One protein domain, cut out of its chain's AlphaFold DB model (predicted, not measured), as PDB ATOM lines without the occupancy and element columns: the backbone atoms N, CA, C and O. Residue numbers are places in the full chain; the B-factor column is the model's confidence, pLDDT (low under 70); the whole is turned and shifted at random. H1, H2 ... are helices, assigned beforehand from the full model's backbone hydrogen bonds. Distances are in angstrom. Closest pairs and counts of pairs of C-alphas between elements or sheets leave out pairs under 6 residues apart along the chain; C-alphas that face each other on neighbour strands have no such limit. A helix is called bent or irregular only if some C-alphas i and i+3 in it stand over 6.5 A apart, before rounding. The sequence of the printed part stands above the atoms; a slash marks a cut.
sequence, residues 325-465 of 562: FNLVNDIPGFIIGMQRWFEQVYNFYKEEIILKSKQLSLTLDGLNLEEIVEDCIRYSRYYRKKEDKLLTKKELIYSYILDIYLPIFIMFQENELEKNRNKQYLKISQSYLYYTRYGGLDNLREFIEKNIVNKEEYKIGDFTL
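What this domain is: This is residues 325 to 465 of the 562 residues of an uncharacterized protein of Cetobacterium somerae ATCC BAA-474 (UniProt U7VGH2). Two helices, H3 and H5, run side by side in the core, and the bent helix H4 crosses H3 with its first arm and reaches on to H5 with its second. The long helix H2 crosses H3 near its beginning and runs out to one end of the domain, where the short H1 folds back on it; H6 and a loose tail with H7 make the other end. You have 141 residues before you, with seven named helices in the order H1 to H7 and no named strand; the class is all helix and the packing mostly crossed. The whole is compact, with a radius of gyration of the C-alphas of 16.6 A, yet elongated, spanning 57 by 32 by 26 A.

How they stand to each other: Start at H1, residues 325 to 328, which touches residues 334 to 341 alone of H2, residues 334 to 359; their closest C-alphas, those of Asn 326 and Gly 337, are 5.5 A apart. Go on along H2, past a kink of 28 degrees near residue 341, to Lys 350. There H2 touches H3, residues 369 to 387, about perpendicular at 78 degrees, and the closest C-alphas, those of Lys 350 and Val 373, are 6.3 A apart. Next comes H4, residues 393 to 414, assigned as one helix by its hydrogen bonds but bent, with C-alphas 403 and 406 7.1 A apart. Its arms H4a, residues 393 to 403, and H4b, residues 406 to 414, are near each other at a shallow tilt of 34 degrees, only just short of steep. H4a touches H3 about perpendicular at 86 degrees, closest at the C-alphas of Cys 376 and Tyr 400, 5.9 A apart. It also touches H2 at a steep tilt of 46 degrees, the same way, with the closest C-alphas, those of Ile 353 and Ile 397, 7.0 A apart. Then look at H5, residues 421 to 437: it touches H3 at a shallow tilt of 8 degrees, the same way, with the C-alphas of Tyr 382 and Arg 437 closest at 6.5 A. H4b and H5 only just touch, with 3 pairs of C-alphas within 8 A, the closest being Ile 408 and Tyr 425 at 6.8 A. H6, residues 444 to 453, and H4b touch only at their ends, and only just, with 3 such pairs; the C-alphas of Pro 407 and Arg 445 are closest at 6.3 A. H7, residues 460 to 464, touches no helix. In the backbone, every O i to N i+4 pair is within hydrogen-bond range in H4a, H4b and H5, against 20 of 22 in H2, 14 of 15 in H3, 5 of 6 in H6 and 0 of 1 in H7, where 2 of 2 O i to N i+3 pairs are; H1 is too short for an i+4 pair.

Where its parts are: Find C-alpha 325 at (-43.401, 11.092, 2.398), where H1 begins. H2 starts at C-alpha 334 and runs 35.6 A to C-alpha 359 at (-20.941, 9.414, -15.199). H3 measures 26.3 A, H4a 15.5 A, H4b 12.2 A, H5 24.0 A and H6 12.2 A. H7 ends at C-alpha 464, at (-10.536, 30.310, 3.327).

The domain as a whole: The two C-alphas farthest apart are those of Pro 332 and Glu 456, at 57.4 A. The printed part has no cut; the links H1 to H2 and H3 to H4 are tight, the others short, and no link is long. Confidence is low, under 70, in 29 residues, among them 434 to 440 and 449 to 465; H7 has a mean pLDDT of 37, against 79.6 for the printed part.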
ATOM      1  N   PHE A 325     -43.393  12.398   3.051       91.25
ATOM      2  CA  PHE A 325     -43.401  11.092   2.398       91.25
ATOM      3  C   PHE A 325     -44.536  10.204   2.913       91.25
ATOM      4  O   PHE A 325     -45.240   9.599   2.109       91.25
ATOM      5  N   ASN A 326     -44.756  10.172   4.227       93.88
ATOM      6  CA  ASN A 326     -45.840   9.401   4.825       93.88
ATOM      7  C   ASN A 326     -47.205   9.908   4.370       93.88
ATOM      8  O   ASN A 326     -48.058   9.095   4.037       93.88
ATOM      9  N   LEU A 327     -47.382  11.233   4.317       91.56
ATOM     10  CA  LEU A 327     -48.618  11.855   3.851       91.56
ATOM     11  C   LEU A 327     -48.921  11.486   2.392       91.56
ATOM     12  O   LEU A 327     -50.043  11.116   2.075       91.56
ATOM     13  N   VAL A 328     -47.918  11.557   1.511       88.69
ATOM     14  CA  VAL A 328     -48.081  11.261   0.076       88.69
ATOM     15  C   VAL A 328     -48.365   9.778  -0.184       88.69
ATOM     16  O   VAL A 328     -49.038   9.452  -1.155       88.69
ATOM     17  N   ASN A 329     -47.851   8.881   0.659       91.50
ATOM     18  CA  ASN A 329     -47.961   7.430   0.470       91.50
ATOM     19  C   ASN A 329     -48.977   6.765   1.415       91.50
ATOM     20  O   ASN A 329     -48.979   5.540   1.510       91.50
ATOM     21  N   ASP A 330     -49.782   7.556   2.131       94.06
ATOM     22  CA  ASP A 330     -50.773   7.092   3.112       94.06
ATOM     23  C   ASP A 330     -50.202   6.072   4.123       94.06
ATOM     24  O   ASP A 330     -50.768   5.015   4.399       94.06
ATOM     25  N   ILE A 331     -49.000   6.354   4.648       94.69
ATOM     26  CA  ILE A 331     -48.307   5.456   5.582       94.69
ATOM     27  C   ILE A 331     -48.680   5.823   7.024       94.69
ATOM     28  O   ILE A 331     -48.327   6.917   7.484       94.69
ATOM     29  N   PRO A 332     -49.302   4.907   7.792       90.19
ATOM     30  CA  PRO A 332     -49.628   5.165   9.183       90.19
ATOM     31  C   PRO A 332     -48.376   5.109  10.065       90.19
ATOM     32  O   PRO A 332     -47.590   4.160  10.030       90.19
ATOM     33  N   GLY A 333     -48.232   6.116  10.925       90.94
ATOM     34  CA  GLY A 333     -47.209   6.144  11.967       90.94
ATOM     35  C   GLY A 333     -45.811   6.546  11.486       90.94
ATOM     36  O   GLY A 333     -45.381   6.301  10.359       90.94
ATOM     37  N   PHE A 334     -45.061   7.191  12.382       95.31
ATOM     38  CA  PHE A 334     -43.749   7.742  12.047       95.31
ATOM     39  C   PHE A 334     -42.689   6.663  11.796       95.31
ATOM     40  O   PHE A 334     -41.910   6.803  10.862       95.31
ATOM     41  N   ILE A 335     -42.656   5.591  12.595       96.12
ATOM     42  CA  ILE A 335     -41.578   4.587  12.554       96.12
ATOM     43  C   ILE A 335     -41.555   3.828  11.223       96.12
ATOM     44  O   ILE A 335     -40.519   3.793  10.564       96.12
ATOM     45  N   ILE A 336     -42.695   3.279  10.794       95.75
ATOM     46  CA  ILE A 336     -42.808   2.543   9.522       95.75
ATOM     47  C   ILE A 336     -42.465   3.469   8.351       95.75
ATOM     48  O   ILE A 336     -41.695   3.116   7.459       95.75
ATOM     49  N   GLY A 337     -43.011   4.683   8.385       96.62
ATOM     50  CA  GLY A 337     -42.740   5.702   7.388       96.62
ATOM     51  C   GLY A 337     -41.274   6.122   7.307       96.62
ATOM     52  O   GLY A 337     -40.718   6.206   6.218       96.62
ATOM     53  N   MET A 338     -40.615   6.302   8.453       97.50
ATOM     54  CA  MET A 338     -39.185   6.601   8.550       97.50
ATOM     55  C   MET A 338     -38.339   5.489   7.922       97.50
ATOM     56  O   MET A 338     -37.453   5.795   7.129       97.50
ATOM     57  N   GLN A 339     -38.600   4.219   8.250       97.00
ATOM     58  CA  GLN A 339     -37.853   3.080   7.696       97.00
ATOM     59  C   GLN A 339     -37.976   3.036   6.168       97.00
ATOM     60  O   GLN A 339     -36.972   3.073   5.457       97.00
ATOM     61  N   ARG A 340     -39.214   3.096   5.660       96.62
ATOM     62  CA  ARG A 340     -39.488   3.136   4.215       96.62
ATOM     63  C   ARG A 340     -38.869   4.356   3.541       96.62
ATOM     64  O   ARG A 340     -38.371   4.244   2.425       96.62
ATOM     65  N   TRP A 341     -38.876   5.516   4.194       96.00
ATOM     66  CA  TRP A 341     -38.250   6.722   3.661       96.00
ATOM     67  C   TRP A 341     -36.734   6.557   3.521       96.00
ATOM     68  O   TRP A 341     -36.171   6.922   2.491       96.00
ATOM     69  N   PHE A 342     -36.059   5.965   4.509       96.06
ATOM     70  CA  PHE A 342     -34.626   5.702   4.398       96.06
ATOM     71  C   PHE A 342     -34.310   4.727   3.259       96.06
ATOM     72  O   PHE A 342     -33.441   5.013   2.436       96.06
ATOM     73  N   GLU A 343     -35.052   3.624   3.177       94.00
ATOM     74  CA  GLU A 343     -34.873   2.600   2.146       94.00
ATOM     75  C   GLU A 343     -35.146   3.138   0.739       94.00
ATOM     76  O   GLU A 343     -34.361   2.917  -0.179       94.00
ATOM     77  N   GLN A 344     -36.241   3.877   0.560       93.19
ATOM     78  CA  GLN A 344     -36.728   4.253  -0.767       93.19
ATOM     79  C   GLN A 344     -36.298   5.648  -1.215       93.19
ATOM     80  O   GLN A 344     -36.407   5.965  -2.403       93.19
ATOM     81  N   VAL A 345     -35.915   6.531  -0.294       92.56
ATOM     82  CA  VAL A 345     -35.579   7.930  -0.595       92.56
ATOM     83  C   VAL A 345     -34.121   8.189  -0.274       92.56
ATOM     84  O   VAL A 345     -33.354   8.468  -1.188       92.56
ATOM     85  N   TYR A 346     -33.711   8.064   0.986       94.00
ATOM     86  CA  TYR A 346     -32.351   8.433   1.385       94.00
ATOM     87  C   TYR A 346     -31.279   7.583   0.682       94.00
ATOM     88  O   TYR A 346     -30.339   8.134   0.106       94.00
ATOM     89  N   ASN A 347     -31.444   6.256   0.668       94.44
ATOM     90  CA  ASN A 347     -30.508   5.350  -0.002       94.44
ATOM     91  C   ASN A 347     -30.503   5.565  -1.517       94.44
ATOM     92  O   ASN A 347     -29.433   5.671  -2.111       94.44
ATOM     93  N   PHE A 348     -31.684   5.753  -2.116       94.81
ATOM     94  CA  PHE A 348     -31.802   6.092  -3.533       94.81
ATOM     95  C   PHE A 348     -31.032   7.377  -3.879       94.81
ATOM     96  O   PHE A 348     -30.297   7.406  -4.861       94.81
ATOM     97  N   TYR A 349     -31.137   8.431  -3.058       94.62
ATOM     98  CA  TYR A 349     -30.423   9.694  -3.297       94.62
ATOM     99  C   TYR A 349     -28.913   9.485  -3.244       94.62
ATOM    100  O   TYR A 349     -28.187   9.994  -4.096       94.62
ATOM    101  N   LYS A 350     -28.440   8.719  -2.258       94.12
ATOM    102  CA  LYS A 350     -27.023   8.400  -2.102       94.12
ATOM    103  C   LYS A 350     -26.481   7.646  -3.320       94.12
ATOM    104  O   LYS A 350     -25.449   8.034  -3.864       94.12
ATOM    105  N   GLU A 351     -27.169   6.590  -3.742       95.38
ATOM    106  CA  GLU A 351     -26.765   5.750  -4.873       95.38
ATOM    107  C   GLU A 351     -26.794   6.516  -6.197       95.38
ATOM    108  O   GLU A 351     -25.824   6.478  -6.956       95.38
ATOM    109  N   GLU A 352     -27.863   7.268  -6.451       94.88
ATOM    110  CA  GLU A 352     -28.033   8.014  -7.697       94.88
ATOM    111  C   GLU A 352     -27.035   9.179  -7.800       94.88
ATOM    112  O   GLU A 352     -26.463   9.394  -8.869       94.88
ATOM    113  N   ILE A 353     -26.743   9.890  -6.697       93.25
ATOM    114  CA  ILE A 353     -25.693  10.924  -6.683       93.25
ATOM    115  C   ILE A 353     -24.328  10.303  -6.988       93.25
ATOM    116  O   ILE A 353     -23.607  10.845  -7.824       93.25
ATOM    117  N   ILE A 354     -23.967   9.159  -6.387       93.38
ATOM    118  CA  ILE A 354     -22.707   8.463  -6.711       93.38
ATOM    119  C   ILE A 354     -22.664   8.097  -8.197       93.38
ATOM    120  O   ILE A 354     -21.666   8.364  -8.871       93.38
ATOM    121  N   LEU A 355     -23.733   7.479  -8.707       93.12
ATOM    122  CA  LEU A 355     -23.823   7.031 -10.094       93.12
ATOM    123  C   LEU A 355     -23.626   8.200 -11.064       93.12
ATOM    124  O   LEU A 355     -22.801   8.114 -11.975       93.12
ATOM    125  N   LYS A 356     -24.346   9.306 -10.850       91.44
ATOM    126  CA  LYS A 356     -24.263  10.486 -11.714       91.44
ATOM    127  C   LYS A 356     -22.951  11.231 -11.588       91.44
ATOM    128  O   LYS A 356     -22.418  11.648 -12.610       91.44
ATOM    129  N   SER A 357     -22.391  11.317 -10.386       89.31
ATOM    130  CA  SER A 357     -21.062  11.899 -10.184       89.31
ATOM    131  C   SER A 357     -20.016  11.142 -11.002       89.31
ATOM    132  O   SER A 357     -19.253  11.759 -11.735       89.31
ATOM    133  N   LYS A 358     -20.048   9.800 -10.989       89.38
ATOM    134  CA  LYS A 358     -19.154   8.971 -11.815       89.38
ATOM    135  C   LYS A 358     -19.363   9.183 -13.316       89.38
ATOM    136  O   LYS A 358     -18.384   9.331 -14.040       89.38
ATOM    137  N   GLN A 359     -20.615   9.207 -13.779       90.12
ATOM    138  CA  GLN A 359     -20.941   9.414 -15.199       90.12
ATOM    139  C   GLN A 359     -20.485  10.782 -15.722       90.12
ATOM    140  O   GLN A 359     -20.099  10.888 -16.880       90.12
ATOM    141  N   LEU A 360     -20.529  11.808 -14.872       87.81
ATOM    142  CA  LEU A 360     -20.129  13.179 -15.195       87.81
ATOM    143  C   LEU A 360     -18.669  13.486 -14.819       87.81
ATOM    144  O   LEU A 360     -18.261  14.641 -14.871       87.81
ATOM    145  N   SER A 361     -17.893  12.478 -14.403       88.19
ATOM    146  CA  SER A 361     -16.505  12.634 -13.941       88.19
ATOM    147  C   SER A 361     -16.326  13.661 -12.806       88.19
ATOM    148  O   SER A 361     -15.277  14.287 -12.674       88.19
ATOM    149  N   LEU A 362     -17.339  13.804 -11.947       85.50
ATOM    150  CA  LEU A 362     -17.299  14.637 -10.746       85.50
ATOM    151  C   LEU A 362     -16.652  13.836  -9.614       85.50
ATOM    152  O   LEU A 362     -17.224  12.854  -9.134       85.50
ATOM    153  N   THR A 363     -15.450  14.231  -9.185       79.94
ATOM    154  CA  THR A 363     -14.812  13.599  -8.021       79.94
ATOM    155  C   THR A 363     -15.469  14.048  -6.710       79.94
ATOM    156  O   THR A 363     -15.730  15.234  -6.486       79.94
ATOM    157  N   LEU A 364     -15.700  13.077  -5.821       78.88
ATOM    158  CA  LEU A 364     -16.141  13.289  -4.441       78.88
ATOM    159  C   LEU A 364     -14.959  13.486  -3.472       78.88
ATOM    160  O   LEU A 364     -15.180  13.589  -2.266       78.88
ATOM    161  N   ASP A 365     -13.717  13.545  -3.960       82.81
ATOM    162  CA  ASP A 365     -12.529  13.640  -3.108       82.81
ATOM    163  C   ASP A 365     -12.575  14.883  -2.215       82.81
ATOM    164  O   ASP A 365     -12.711  16.019  -2.673       82.81
ATOM    165  N   GLY A 366     -12.476  14.675  -0.903       83.12
ATOM    166  CA  GLY A 366     -12.578  15.754   0.078       83.12
ATOM    167  C   GLY A 366     -13.989  16.330   0.258       83.12
ATOM    168  O   GLY A 366     -14.117  17.365   0.915       83.12
ATOM    169  N   LEU A 367     -15.034  15.687  -0.284       88.75
ATOM    170  CA  LEU A 367     -16.451  16.007  -0.072       88.75
ATOM    171  C   LEU A 367     -17.161  14.916   0.742       88.75
ATOM    172  O   LEU A 367     -16.902  13.725   0.588       88.75
ATOM    173  N   ASN A 368     -18.097  15.319   1.602       91.12
ATOM    174  CA  ASN A 368     -18.916  14.395   2.378       91.12
ATOM    175  C   ASN A 368     -20.242  14.133   1.650       91.12
ATOM    176  O   ASN A 368     -21.133  14.983   1.627       91.12
ATOM    177  N   LEU A 369     -20.383  12.932   1.086       91.50
ATOM    178  CA  LEU A 369     -21.576  12.526   0.342       91.50
ATOM    179  C   LEU A 369     -22.871  12.662   1.152       91.50
ATOM    180  O   LEU A 369     -23.904  13.024   0.602       91.50
ATOM    181  N   GLU A 370     -22.845  12.384   2.452       89.62
ATOM    182  CA  GLU A 370     -24.047  12.439   3.288       89.62
ATOM    183  C   GLU A 370     -24.516  13.879   3.475       89.62
ATOM    184  O   GLU A 370     -25.710  14.162   3.395       89.62
ATOM    185  N   GLU A 371     -23.577  14.811   3.634       90.31
ATOM    186  CA  GLU A 371     -23.899  16.231   3.710       90.31
ATOM    187  C   GLU A 371     -24.362  16.809   2.370       90.31
ATOM    188  O   GLU A 371     -25.175  17.737   2.377       90.31
ATOM    189  N   ILE A 372     -23.885  16.254   1.247       92.00
ATOM    190  CA  ILE A 372     -24.391  16.551  -0.100       92.00
ATOM    191  C   ILE A 372     -25.828  16.040  -0.243       92.00
ATOM    192  O   ILE A 372     -26.694  16.788  -0.683       92.00
ATOM    193  N   VAL A 373     -26.120  14.805   0.185       92.56
ATOM    194  CA  VAL A 373     -27.489  14.256   0.188       92.56
ATOM    195  C   VAL A 373     -28.414  15.123   1.047       92.56
ATOM    196  O   VAL A 373     -29.505  15.476   0.604       92.56
ATOM    197  N   GLU A 374     -27.986  15.529   2.246       91.06
ATOM    198  CA  GLU A 374     -28.762  16.445   3.095       91.06
ATOM    199  C   GLU A 374     -29.037  17.795   2.415       91.06
ATOM    200  O   GLU A 374     -30.111  18.378   2.591       91.06
ATOM    201  N   ASP A 375     -28.074  18.317   1.656       90.38
ATOM    202  CA  ASP A 375     -28.219  19.591   0.957       90.38
ATOM    203  C   ASP A 375     -29.087  19.463  -0.312       90.38
ATOM    204  O   ASP A 375     -29.937  20.319  -0.553       90.38
ATOM    205  N   CYS A 376     -29.021  18.331  -1.021       91.88
ATOM    206  CA  CYS A 376     -29.970  17.953  -2.074       91.88
ATOM    207  C   CYS A 376     -31.405  17.833  -1.533       91.88
ATOM    208  O   CYS A 376     -32.362  18.332  -2.131       91.88
ATOM    209  N   ILE A 377     -31.580  17.216  -0.361       89.94
ATOM    210  CA  ILE A 377     -32.880  17.148   0.318       89.94
ATOM    211  C   ILE A 377     -33.369  18.559   0.668       89.94
ATOM    212  O   ILE A 377     -34.542  18.882   0.469       89.94
ATOM    213  N   ARG A 378     -32.484  19.437   1.150       87.06
ATOM    214  CA  ARG A 378     -32.824  20.838   1.428       87.06
ATOM    215  C   ARG A 378     -33.244  21.585   0.160       87.06
ATOM    216  O   ARG A 378     -34.212  22.347   0.225       87.06
ATOM    217  N   TYR A 379     -32.546  21.374  -0.955       87.44
ATOM    218  CA  TYR A 379     -32.871  21.968  -2.252       87.44
ATOM    219  C   TYR A 379     -34.318  21.648  -2.662       87.44
ATOM    220  O   TYR A 379     -35.021  22.539  -3.129       87.44
ATOM    221  N   SER A 380     -34.841  20.459  -2.332       82.75
ATOM    222  CA  SER A 380     -36.250  20.115  -2.600       82.75
ATOM    223  C   SER A 380     -37.261  21.061  -1.954       82.75
ATOM    224  O   SER A 380     -38.243  21.443  -2.588       82.75
ATOM    225  N   ARG A 381     -37.018  21.500  -0.712       78.31
ATOM    226  CA  ARG A 381     -37.892  22.466  -0.029       78.31
ATOM    227  C   ARG A 381     -37.845  23.834  -0.678       78.31
ATOM    228  O   ARG A 381     -38.850  24.536  -0.680       78.31
ATOM    229  N   TYR A 382     -36.671  24.220  -1.165       75.56
ATOM    230  CA  TYR A 382     -36.503  25.465  -1.893       75.56
ATOM    231  C   TYR A 382     -37.265  25.410  -3.223       75.56
ATOM    232  O   TYR A 382     -38.120  26.261  -3.455       75.56
ATOM    233  N   TYR A 383     -37.032  24.366  -4.021       75.81
ATOM    234  CA  TYR A 383     -37.662  24.196  -5.325       75.81
ATOM    235  C   TYR A 383     -39.190  24.187  -5.219       75.81
ATOM    236  O   TYR A 383     -39.858  24.962  -5.896       75.81
ATOM    237  N   ARG A 384     -39.746  23.401  -4.282       75.31
ATOM    238  CA  ARG A 384     -41.197  23.359  -4.017       75.31
ATOM    239  C   ARG A 384     -41.784  24.734  -3.705       75.31
ATOM    240  O   ARG A 384     -42.892  25.026  -4.123       75.31
ATOM    241  N   LYS A 385     -41.055  25.576  -2.965       70.75
ATOM    242  CA  LYS A 385     -41.527  26.917  -2.598       70.75
ATOM    243  C   LYS A 385     -41.510  27.887  -3.785       70.75
ATOM    244  O   LYS A 385     -42.330  28.795  -3.815       70.75
ATOM    245  N   LYS A 386     -40.549  27.741  -4.701       68.62
ATOM    246  CA  LYS A 386     -40.387  28.637  -5.853       68.62
ATOM    247  C   LYS A 386     -41.321  28.273  -7.006       68.62
ATOM    248  O   LYS A 386     -41.957  29.155  -7.561       68.62
ATOM    249  N   GLU A 387     -41.383  26.992  -7.346       71.19
ATOM    250  CA  GLU A 387     -42.018  26.509  -8.580       71.19
ATOM    251  C   GLU A 387     -43.418  25.916  -8.344       71.19
ATOM    252  O   GLU A 387     -44.020  25.396  -9.278       71.19
ATOM    253  N   ASP A 388     -43.900  25.913  -7.093       74.44
ATOM    254  CA  ASP A 388     -45.163  25.290  -6.651       74.44
ATOM    255  C   ASP A 388     -45.371  23.855  -7.189       74.44
ATOM    256  O   ASP A 388     -46.480  23.385  -7.435       74.44
ATOM    257  N   LYS A 389     -44.259  23.134  -7.403       75.38
ATOM    258  CA  LYS A 389     -44.224  21.813  -8.039       75.38
ATOM    259  C   LYS A 389     -43.425  20.813  -7.212       75.38
ATOM    260  O   LYS A 389     -42.318  21.088  -6.741       75.38
ATOM    261  N   LEU A 390     -43.966  19.602  -7.095       72.88
ATOM    262  CA  LEU A 390     -43.258  18.429  -6.588       72.88
ATOM    263  C   LEU A 390     -42.466  17.769  -7.725       72.88
ATOM    264  O   LEU A 390     -43.045  17.310  -8.706       72.88
ATOM    265  N   LEU A 391     -41.142  17.722  -7.581       76.12
ATOM    266  CA  LEU A 391     -40.267  16.954  -8.467       76.12
ATOM    267  C   LEU A 391     -40.280  15.471  -8.089       76.12
ATOM    268  O   LEU A 391     -40.348  15.116  -6.907       76.12
ATOM    269  N   THR A 392     -40.136  14.599  -9.085       84.25
ATOM    270  CA  THR A 392     -39.765  13.201  -8.846       84.25
ATOM    271  C   THR A 392     -38.375  13.124  -8.204       84.25
ATOM    272  O   THR A 392     -37.567  14.052  -8.288       84.25
ATOM    273  N   LYS A 393     -38.054  11.983  -7.580       86.75
ATOM    274  CA  LYS A 393     -36.750  11.771  -6.923       86.75
ATOM    275  C   LYS A 393     -35.573  12.014  -7.881       86.75
ATOM    276  O   LYS A 393     -34.596  12.641  -7.489       86.75
ATOM    277  N   LYS A 394     -35.675  11.546  -9.134       86.44
ATOM    278  CA  LYS A 394     -34.629  11.721 -10.156       86.44
ATOM    279  C   LYS A 394     -34.512  13.163 -10.630       86.44
ATOM    280  O   LYS A 394     -33.401  13.678 -10.664       86.44
ATOM    281  N   GLU A 395     -35.634  13.811 -10.947       87.56
ATOM    282  CA  GLU A 395     -35.629  15.222 -11.354       87.56
ATOM    283  C   GLU A 395     -34.970  16.088 -10.286       87.56
ATOM    284  O   GLU A 395     -34.082  16.866 -10.604       87.56
ATOM    285  N   LEU A 396     -35.314  15.885  -9.011       88.62
ATOM    286  CA  LEU A 396     -34.708  16.640  -7.922       88.62
ATOM    287  C   LEU A 396     -33.183  16.484  -7.874       88.62
ATOM    288  O   LEU A 396     -32.477  17.479  -7.732       88.62
ATOM    289  N   ILE A 397     -32.684  15.248  -7.944       91.06
ATOM    290  CA  ILE A 397     -31.244  14.976  -7.870       91.06
ATOM    291  C   ILE A 397     -30.534  15.601  -9.067       91.06
ATOM    292  O   ILE A 397     -29.487  16.216  -8.901       91.06
ATOM    293  N   TYR A 398     -31.099  15.473 -10.266       91.50
ATOM    294  CA  TYR A 398     -30.472  16.001 -11.476       91.50
ATOM    295  C   TYR A 398     -30.489  17.528 -11.486       91.50
ATOM    296  O   TYR A 398     -29.460  18.129 -11.777       91.50
ATOM    297  N   SER A 399     -31.596  18.151 -11.077       88.75
ATOM    298  CA  SER A 399     -31.673  19.600 -10.888       88.75
ATOM    299  C   SER A 399     -30.678  20.083  -9.835       88.75
ATOM    300  O   SER A 399     -29.936  21.020 -10.092       88.75
ATOM    301  N   TYR A 400     -30.558  19.400  -8.693       92.31
ATOM    302  CA  TYR A 400     -29.538  19.731  -7.695       92.31
ATOM    303  C   TYR A 400     -28.112  19.609  -8.248       92.31
ATOM    304  O   TYR A 400     -27.259  20.456  -7.972       92.31
ATOM    305  N   ILE A 401     -27.838  18.557  -9.029       90.00
ATOM    306  CA  ILE A 401     -26.520  18.365  -9.632       90.00
ATOM    307  C   ILE A 401     -26.203  19.509 -10.592       90.00
ATOM    308  O   ILE A 401     -25.119  20.072 -10.503       90.00
ATOM    309  N   LEU A 402     -27.135  19.869 -11.471       87.75
ATOM    310  CA  LEU A 402     -26.941  20.922 -12.466       87.75
ATOM    311  C   LEU A 402     -26.853  22.315 -11.839       87.75
ATOM    312  O   LEU A 402     -25.979  23.093 -12.211       87.75
ATOM    313  N   ASP A 403     -27.715  22.611 -10.869       86.81
ATOM    314  CA  ASP A 403     -27.826  23.951 -10.293       86.81
ATOM    315  C   ASP A 403     -26.754  24.230  -9.239       86.81
ATOM    316  O   ASP A 403     -26.401  25.386  -9.013       86.81
ATOM    317  N   ILE A 404     -26.267  23.194  -8.543       90.69
ATOM    318  CA  ILE A 404     -25.405  23.356  -7.365       90.69
ATOM    319  C   ILE A 404     -24.136  22.517  -7.459       90.69
ATOM    320  O   ILE A 404     -23.038  23.070  -7.402       90.69
ATOM    321  N   TYR A 405     -24.247  21.192  -7.567       91.44
ATOM    322  CA  TYR A 405     -23.073  20.328  -7.399       91.44
ATOM    323  C   TYR A 405     -22.027  20.539  -8.503       91.44
ATOM    324  O   TYR A 405     -20.849  20.751  -8.209       91.44
ATOM    325  N   LEU A 406     -22.465  20.534  -9.763       88.81
ATOM    326  CA  LEU A 406     -21.620  20.668 -10.945       88.81
ATOM    327  C   LEU A 406     -20.955  22.053 -11.040       88.81
ATOM    328  O   LEU A 406     -19.739  22.083 -11.218       88.81
ATOM    329  N   PRO A 407     -21.655  23.194 -10.872       88.44
ATOM    330  CA  PRO A 407     -20.985  24.488 -10.978       88.44
ATOM    331  C   PRO A 407     -19.971  24.728  -9.850       88.44
ATOM    332  O   PRO A 407     -18.900  25.269 -10.118       88.44
ATOM    333  N   ILE A 408     -20.232  24.272  -8.610       89.00
ATOM    334  CA  ILE A 408     -19.214  24.333  -7.538       89.00
ATOM    335  C   ILE A 408     -18.021  23.438  -7.883       89.00
ATOM    336  O   ILE A 408     -16.876  23.810  -7.633       89.00
ATOM    337  N   PHE A 409     -18.274  22.255  -8.445       87.94
ATOM    338  CA  PHE A 409     -17.215  21.340  -8.845       87.94
ATOM    339  C   PHE A 409     -16.304  21.940  -9.924       87.94
ATOM    340  O   PHE A 409     -15.087  21.937  -9.741       87.94
ATOM    341  N   ILE A 410     -16.883  22.493 -10.995       85.19
ATOM    342  CA  ILE A 410     -16.144  23.181 -12.065       85.19
ATOM    343  C   ILE A 410     -15.310  24.312 -11.466       85.19
ATOM    344  O   ILE A 410     -14.107  24.378 -11.690       85.19
ATOM    345  N   MET A 411     -15.915  25.129 -10.602       83.94
ATOM    346  CA  MET A 411     -15.213  26.207  -9.911       83.94
ATOM    347  C   MET A 411     -14.044  25.686  -9.049       83.94
ATOM    348  O   MET A 411     -12.988  26.313  -9.018       83.94
ATOM    349  N   PHE A 412     -14.177  24.546  -8.361       84.56
ATOM    350  CA  PHE A 412     -13.053  23.944  -7.630       84.56
ATOM    351  C   PHE A 412     -11.919  23.483  -8.548       84.56
ATOM    352  O   PHE A 412     -10.762  23.599  -8.148       84.56
ATOM    353  N   GLN A 413     -12.235  22.974  -9.741       81.62
ATOM    354  CA  GLN A 413     -11.229  22.564 -10.722       81.62
ATOM    355  C   GLN A 413     -10.511  23.763 -11.341       81.62
ATOM    356  O   GLN A 413      -9.287  23.785 -11.352       81.62
ATOM    357  N   GLU A 414     -11.259  24.771 -11.795       81.31
ATOM    358  CA  GLU A 414     -10.713  25.985 -12.422       81.31
ATOM    359  C   GLU A 414      -9.756  26.753 -11.495       81.31
ATOM    360  O   GLU A 414      -8.886  27.474 -11.972       81.31
ATOM    361  N   ASN A 415      -9.902  26.593 -10.175       74.56
ATOM    362  CA  ASN A 415      -9.161  27.350  -9.163       74.56
ATOM    363  C   ASN A 415      -8.248  26.489  -8.274       74.56
ATOM    364  O   ASN A 415      -7.807  26.968  -7.228       74.56
ATOM    365  N   GLU A 416      -7.997  25.230  -8.652       76.25
ATOM    366  CA  GLU A 416      -7.064  24.311  -7.971       76.25
ATOM    367  C   GLU A 416      -7.292  24.204  -6.443       76.25
ATOM    368  O   GLU A 416      -6.368  24.191  -5.625       76.25
ATOM    369  N   LEU A 417      -8.560  24.150  -6.016       69.81
ATOM    370  CA  LEU A 417      -8.919  24.161  -4.594       69.81
ATOM    371  C   LEU A 417      -8.893  22.766  -3.960       69.81
ATOM    372  O   LEU A 417      -9.860  22.006  -4.045       69.81
ATOM    373  N   GLU A 418      -7.825  22.472  -3.216       67.25
ATOM    374  CA  GLU A 418      -7.633  21.151  -2.595       67.25
ATOM    375  C   GLU A 418      -7.979  21.086  -1.094       67.25
ATOM    376  O   GLU A 418      -8.392  20.041  -0.585       67.25
ATOM    377  N   LYS A 419      -7.872  22.193  -0.342       71.88
ATOM    378  CA  LYS A 419      -8.056  22.191   1.127       71.88
ATOM    379  C   LYS A 419      -9.488  22.521   1.553       71.88
ATOM    380  O   LYS A 419     -10.084  23.488   1.090       71.88
ATOM    381  N   ASN A 420     -10.015  21.784   2.539       73.12
ATOM    382  CA  ASN A 420     -11.339  22.018   3.144       73.12
ATOM    383  C   ASN A 420     -12.516  22.014   2.141       73.12
ATOM    384  O   ASN A 420     -13.525  22.680   2.393       73.12
ATOM    385  N   ARG A 421     -12.411  21.264   1.030       83.75
ATOM    386  CA  ARG A 421     -13.402  21.239  -0.066       83.75
ATOM    387  C   ARG A 421     -14.836  21.087   0.433       83.75
ATOM    388  O   ARG A 421     -15.695  21.874   0.054       83.75
ATOM    389  N   ASN A 422     -15.088  20.163   1.359       86.19
ATOM    390  CA  ASN A 422     -16.423  19.968   1.922       86.19
ATOM    391  C   ASN A 422     -16.982  21.211   2.646       86.19
ATOM    392  O   ASN A 422     -18.119  21.613   2.412       86.19
ATOM    393  N   LYS A 423     -16.182  21.872   3.497       79.44
ATOM    394  CA  LYS A 423     -16.611  23.091   4.214       79.44
ATOM    395  C   LYS A 423     -16.917  24.222   3.229       79.44
ATOM    396  O   LYS A 423     -17.902  24.938   3.404       79.44
ATOM    397  N   GLN A 424     -16.090  24.364   2.193       77.50
ATOM    398  CA  GLN A 424     -16.284  25.362   1.141       77.50
ATOM    399  C   GLN A 424     -17.540  25.074   0.311       77.50
ATOM    400  O   GLN A 424     -18.372  25.963   0.139       77.50
ATOM    401  N   TYR A 425     -17.723  23.819  -0.106       87.69
ATOM    402  CA  TYR A 425     -18.890  23.357  -0.852       87.69
ATOM    403  C   TYR A 425     -20.184  23.729  -0.130       87.69
ATOM    404  O   TYR A 425     -21.086  24.349  -0.693       87.69
ATOM    405  N   LEU A 426     -20.246  23.407   1.161       84.19
ATOM    406  CA  LEU A 426     -21.400  23.688   2.002       84.19
ATOM    407  C   LEU A 426     -21.627  25.182   2.211       84.19
ATOM    408  O   LEU A 426     -22.771  25.609   2.290       84.19
ATOM    409  N   LYS A 427     -20.574  25.996   2.301       74.19
ATOM    410  CA  LYS A 427     -20.731  27.453   2.404       74.19
ATOM    411  C   LYS A 427     -21.369  28.011   1.130       74.19
ATOM    412  O   LYS A 427     -22.371  28.712   1.221       74.19
ATOM    413  N   ILE A 428     -20.837  27.651  -0.038       78.81
ATOM    414  CA  ILE A 428     -21.287  28.176  -1.335       78.81
ATOM    415  C   ILE A 428     -22.712  27.717  -1.648       78.81
ATOM    416  O   ILE A 428     -23.587  28.554  -1.863       78.81
ATOM    417  N   SER A 429     -22.971  26.408  -1.591       84.94
ATOM    418  CA  SER A 429     -24.304  25.836  -1.841       84.94
ATOM    419  C   SER A 429     -25.374  26.452  -0.939       84.94
ATOM    420  O   SER A 429     -26.440  26.858  -1.401       84.94
ATOM    421  N   GLN A 430     -25.089  26.603   0.357       77.69
ATOM    422  CA  GLN A 430     -26.058  27.151   1.300       77.69
ATOM    423  C   GLN A 430     -26.274  28.655   1.138       77.69
ATOM    424  O   GLN A 430     -27.403  29.102   1.359       77.69
ATOM    425  N   SER A 431     -25.233  29.410   0.780       69.44
ATOM    426  CA  SER A 431     -25.341  30.829   0.429       69.44
ATOM    427  C   SER A 431     -26.173  31.018  -0.832       69.44
ATOM    428  O   SER A 431     -27.067  31.858  -0.835       69.44
ATOM    429  N   TYR A 432     -25.964  30.188  -1.853       75.50
ATOM    430  CA  TYR A 432     -26.754  30.232  -3.078       75.50
ATOM    431  C   TYR A 432     -28.228  29.901  -2.828       75.50
ATOM    432  O   TYR A 432     -29.107  30.681  -3.176       75.50
ATOM    433  N   LEU A 433     -28.515  28.809  -2.108       76.06
ATOM    434  CA  LEU A 433     -29.881  28.453  -1.698       76.06
ATOM    435  C   LEU A 433     -30.569  29.540  -0.862       76.06
ATOM    436  O   LEU A 433     -31.797  29.588  -0.787       76.06
ATOM    437  N   TYR A 434     -29.795  30.352  -0.140       67.81
ATOM    438  CA  TYR A 434     -30.318  31.508   0.574       67.81
ATOM    439  C   TYR A 434     -30.618  32.643  -0.409       67.81
ATOM    440  O   TYR A 434     -31.764  33.071  -0.469       67.81
ATOM    441  N   TYR A 435     -29.644  33.046  -1.227       65.31
ATOM    442  CA  TYR A 435     -29.787  34.068  -2.268       65.31
ATOM    443  C   TYR A 435     -31.032  33.831  -3.136       65.31
ATOM    444  O   TYR A 435     -31.914  34.685  -3.235       65.31
ATOM    445  N   THR A 436     -31.182  32.622  -3.668       66.25
ATOM    446  CA  THR A 436     -32.302  32.288  -4.547       66.25
ATOM    447  C   THR A 436     -33.641  32.180  -3.814       66.25
ATOM    448  O   THR A 436     -34.693  32.465  -4.388       66.25
ATOM    449  N   ARG A 437     -33.648  31.808  -2.524       63.00
ATOM    450  CA  ARG A 437     -34.860  31.799  -1.679       63.00
ATOM    451  C   ARG A 437     -35.449  33.195  -1.488       63.00
ATOM    452  O   ARG A 437     -36.653  33.297  -1.248       63.00
ATOM    453  N   TYR A 438     -34.619  34.228  -1.553       55.97
ATOM    454  CA  TYR A 438     -35.020  35.619  -1.362       55.97
ATOM    455  C   TYR A 438     -35.112  36.392  -2.686       55.97
ATOM    456  O   TYR A 438     -34.991  37.610  -2.696       55.97
ATOM    457  N   GLY A 439     -35.383  35.690  -3.793       56.28
ATOM    458  CA  GLY A 439     -35.693  36.312  -5.085       56.28
ATOM    459  C   GLY A 439     -34.492  36.511  -6.003       56.28
ATOM    460  O   GLY A 439     -34.651  37.076  -7.079       56.28
ATOM    461  N   GLY A 440     -33.311  36.023  -5.616       61.78
ATOM    462  CA  GLY A 440     -32.159  35.964  -6.504       61.78
ATOM    463  C   GLY A 440     -32.448  35.131  -7.757       61.78
ATOM    464  O   GLY A 440     -32.916  33.993  -7.652       61.78
ATOM    465  N   LEU A 441     -32.181  35.709  -8.929       70.12
ATOM    466  CA  LEU A 441     -32.459  35.097 -10.234       70.12
ATOM    467  C   LEU A 441     -31.204  34.543 -10.917       70.12
ATOM    468  O   LEU A 441     -31.335  33.783 -11.874       70.12
ATOM    469  N   ASP A 442     -30.018  34.893 -10.415       69.88
ATOM    470  CA  ASP A 442     -28.749  34.439 -10.979       69.88
ATOM    471  C   ASP A 442     -28.612  32.911 -10.889       69.88
ATOM    472  O   ASP A 442     -28.961  32.281  -9.876       69.88
ATOM    473  N   ASN A 443     -28.038  32.304 -11.929       79.44
ATOM    474  CA  ASN A 443     -27.544  30.933 -11.810       79.44
ATOM    475  C   ASN A 443     -26.317  30.894 -10.875       79.44
ATOM    476  O   ASN A 443     -25.729  31.925 -10.544       79.44
ATOM    477  N   LEU A 444     -25.921  29.710 -10.401       79.94
ATOM    478  CA  LEU A 444     -24.854  29.615  -9.400       79.94
ATOM    479  C   LEU A 444     -23.517  30.203  -9.890       79.94
ATOM    480  O   LEU A 444     -22.797  30.794  -9.089       79.94
ATOM    481  N   ARG A 445     -23.194  30.076 -11.182       78.12
ATOM    482  CA  ARG A 445     -21.962  30.635 -11.753       78.12
ATOM    483  C   ARG A 445     -21.982  32.161 -11.706       78.12
ATOM    484  O   ARG A 445     -21.059  32.754 -11.164       78.12
ATOM    485  N   GLU A 446     -23.065  32.775 -12.174       75.88
ATOM    486  CA  GLU A 446     -23.279  34.227 -12.089       75.88
ATOM    487  C   GLU A 446     -23.249  34.715 -10.635       75.88
ATOM    488  O   GLU A 446     -22.640  35.741 -10.330       75.88
ATOM    489  N   PHE A 447     -23.861  33.962  -9.717       72.50
ATOM    490  CA  PHE A 447     -23.816  34.258  -8.289       72.50
ATOM    491  C   PHE A 447     -22.377  34.246  -7.756       72.50
ATOM    492  O   PHE A 447     -21.990  35.181  -7.051       72.50
ATOM    493  N   ILE A 448     -21.587  33.219  -8.094       71.12
ATOM    494  CA  ILE A 448     -20.171  33.111  -7.720       71.12
ATOM    495  C   ILE A 448     -19.385  34.287  -8.314       71.12
ATOM    496  O   ILE A 448     -18.685  34.981  -7.586       71.12
ATOM    497  N   GLU A 449     -19.525  34.579  -9.601       69.62
ATOM    498  CA  GLU A 449     -18.775  35.654 -10.260       69.62
ATOM    499  C   GLU A 449     -19.090  37.034  -9.656       69.62
ATOM    500  O   GLU A 449     -18.179  37.796  -9.326       69.62
ATOM    501  N   LYS A 450     -20.374  37.339  -9.424       64.69
ATOM    502  CA  LYS A 450     -20.822  38.634  -8.881       64.69
ATOM    503  C   LYS A 450     -20.475  38.833  -7.411       64.69
ATOM    504  O   LYS A 450     -20.145  39.940  -7.004       64.69
ATOM    505  N   ASN A 451     -20.597  37.780  -6.606       57.31
ATOM    506  CA  ASN A 451     -20.593  37.915  -5.149       57.31
ATOM    507  C   ASN A 451     -19.381  37.288  -4.474       57.31
ATOM    508  O   ASN A 451     -19.078  37.603  -3.326       57.31
ATOM    509  N   ILE A 452     -18.724  36.357  -5.154       58.78
ATOM    510  CA  ILE A 452     -17.585  35.624  -4.627       58.78
ATOM    511  C   ILE A 452     -16.335  36.132  -5.344       58.78
ATOM    512  O   ILE A 452     -15.443  36.609  -4.679       58.78
ATOM    513  N   VAL A 453     -16.263  36.177  -6.669       55.44
ATOM    514  CA  VAL A 453     -14.990  36.475  -7.357       55.44
ATOM    515  C   VAL A 453     -14.652  37.978  -7.436       55.44
ATOM    516  O   VAL A 453     -13.480  38.338  -7.368       55.44
ATOM    517  N   ASN A 454     -15.636  38.883  -7.511       44.25
ATOM    518  CA  ASN A 454     -15.392  40.294  -7.859       44.25
ATOM    519  C   ASN A 454     -15.280  41.280  -6.677       44.25
ATOM    520  O   ASN A 454     -16.157  42.116  -6.458       44.25
ATOM    521  N   LYS A 455     -14.141  41.264  -5.972       47.09
ATOM    522  CA  LYS A 455     -13.576  42.462  -5.313       47.09
ATOM    523  C   LYS A 455     -12.060  42.462  -5.511       47.09
ATOM    524  O   LYS A 455     -11.422  41.472  -5.169       47.09
ATOM    525  N   GLU A 456     -11.525  43.563  -6.041       39.97
ATOM    526  CA  GLU A 456     -10.196  43.742  -6.675       39.97
ATOM    527  C   GLU A 456      -8.939  43.345  -5.858       39.97
ATOM    528  O   GLU A 456      -7.826  43.524  -6.339       39.97
ATOM    529  N   GLU A 457      -9.067  42.746  -4.672       40.66
ATOM    530  CA  GLU A 457      -7.930  42.370  -3.816       40.66
ATOM    531  C   GLU A 457      -7.966  40.936  -3.256       40.66
ATOM    532  O   GLU A 457      -7.033  40.550  -2.554       40.66
ATOM    533  N   TYR A 458      -8.982  40.112  -3.548       38.94
ATOM    534  CA  TYR A 458      -9.085  38.776  -2.936       38.94
ATOM    535  C   TYR A 458      -8.760  37.647  -3.916       38.94
ATOM    536  O   TYR A 458      -9.459  37.441  -4.907       38.94
ATOM    537  N   LYS A 459      -7.745  36.838  -3.600       37.22
ATOM    538  CA  LYS A 459      -7.567  35.524  -4.230       37.22
ATOM    539  C   LYS A 459      -8.576  34.545  -3.640       37.22
ATOM    540  O   LYS A 459      -9.015  34.685  -2.502       37.22
ATOM    541  N   ILE A 460      -8.905  33.479  -4.368       39.00
ATOM    542  CA  ILE A 460      -9.831  32.451  -3.864       39.00
ATOM    543  C   ILE A 460      -9.286  31.764  -2.589       39.00
ATOM    544  O   ILE A 460     -10.039  31.384  -1.691       39.00
ATOM    545  N   GLY A 461      -7.958  31.737  -2.438       35.94
ATOM    546  CA  GLY A 461      -7.277  31.389  -1.189       35.94
ATOM    547  C   GLY A 461      -7.663  32.261   0.016       35.94
ATOM    548  O   GLY A 461      -7.617  31.770   1.137       35.94
ATOM    549  N   ASP A 462      -8.145  33.488  -0.175       34.41
ATOM    550  CA  ASP A 462      -8.586  34.394   0.895       34.41
ATOM    551  C   ASP A 462     -10.034  34.116   1.356       34.41
ATOM    552  O   ASP A 462     -10.411  34.469   2.477       34.41
ATOM    553  N   PHE A 463     -10.839  33.374   0.576       37.47
ATOM    554  CA  PHE A 463     -12.166  32.857   0.987       37.47
ATOM    555  C   PHE A 463     -12.062  31.829   2.107       37.47
ATOM    556  O   PHE A 463     -13.047  31.563   2.810       37.47
ATOM    557  N   THR A 464     -10.862  31.264   2.271       39.59
ATOM    558  CA  THR A 464     -10.536  30.310   3.327       39.59
ATOM    559  C   THR A 464     -10.549  30.963   4.716       39.59
ATOM    560  O   THR A 464     -10.732  30.247   5.700       39.59
ATOM    561  N   LEU A 465     -10.470  32.303   4.804       33.69
ATOM    562  CA  LEU A 465     -10.454  33.057   6.067       33.69
ATOM    563  C   LEU A 465     -11.336  34.328   6.086       33.69
ATOM    564  O   LEU A 465     -11.610  34.851   7.170       33.69
TER     565      LEU A 465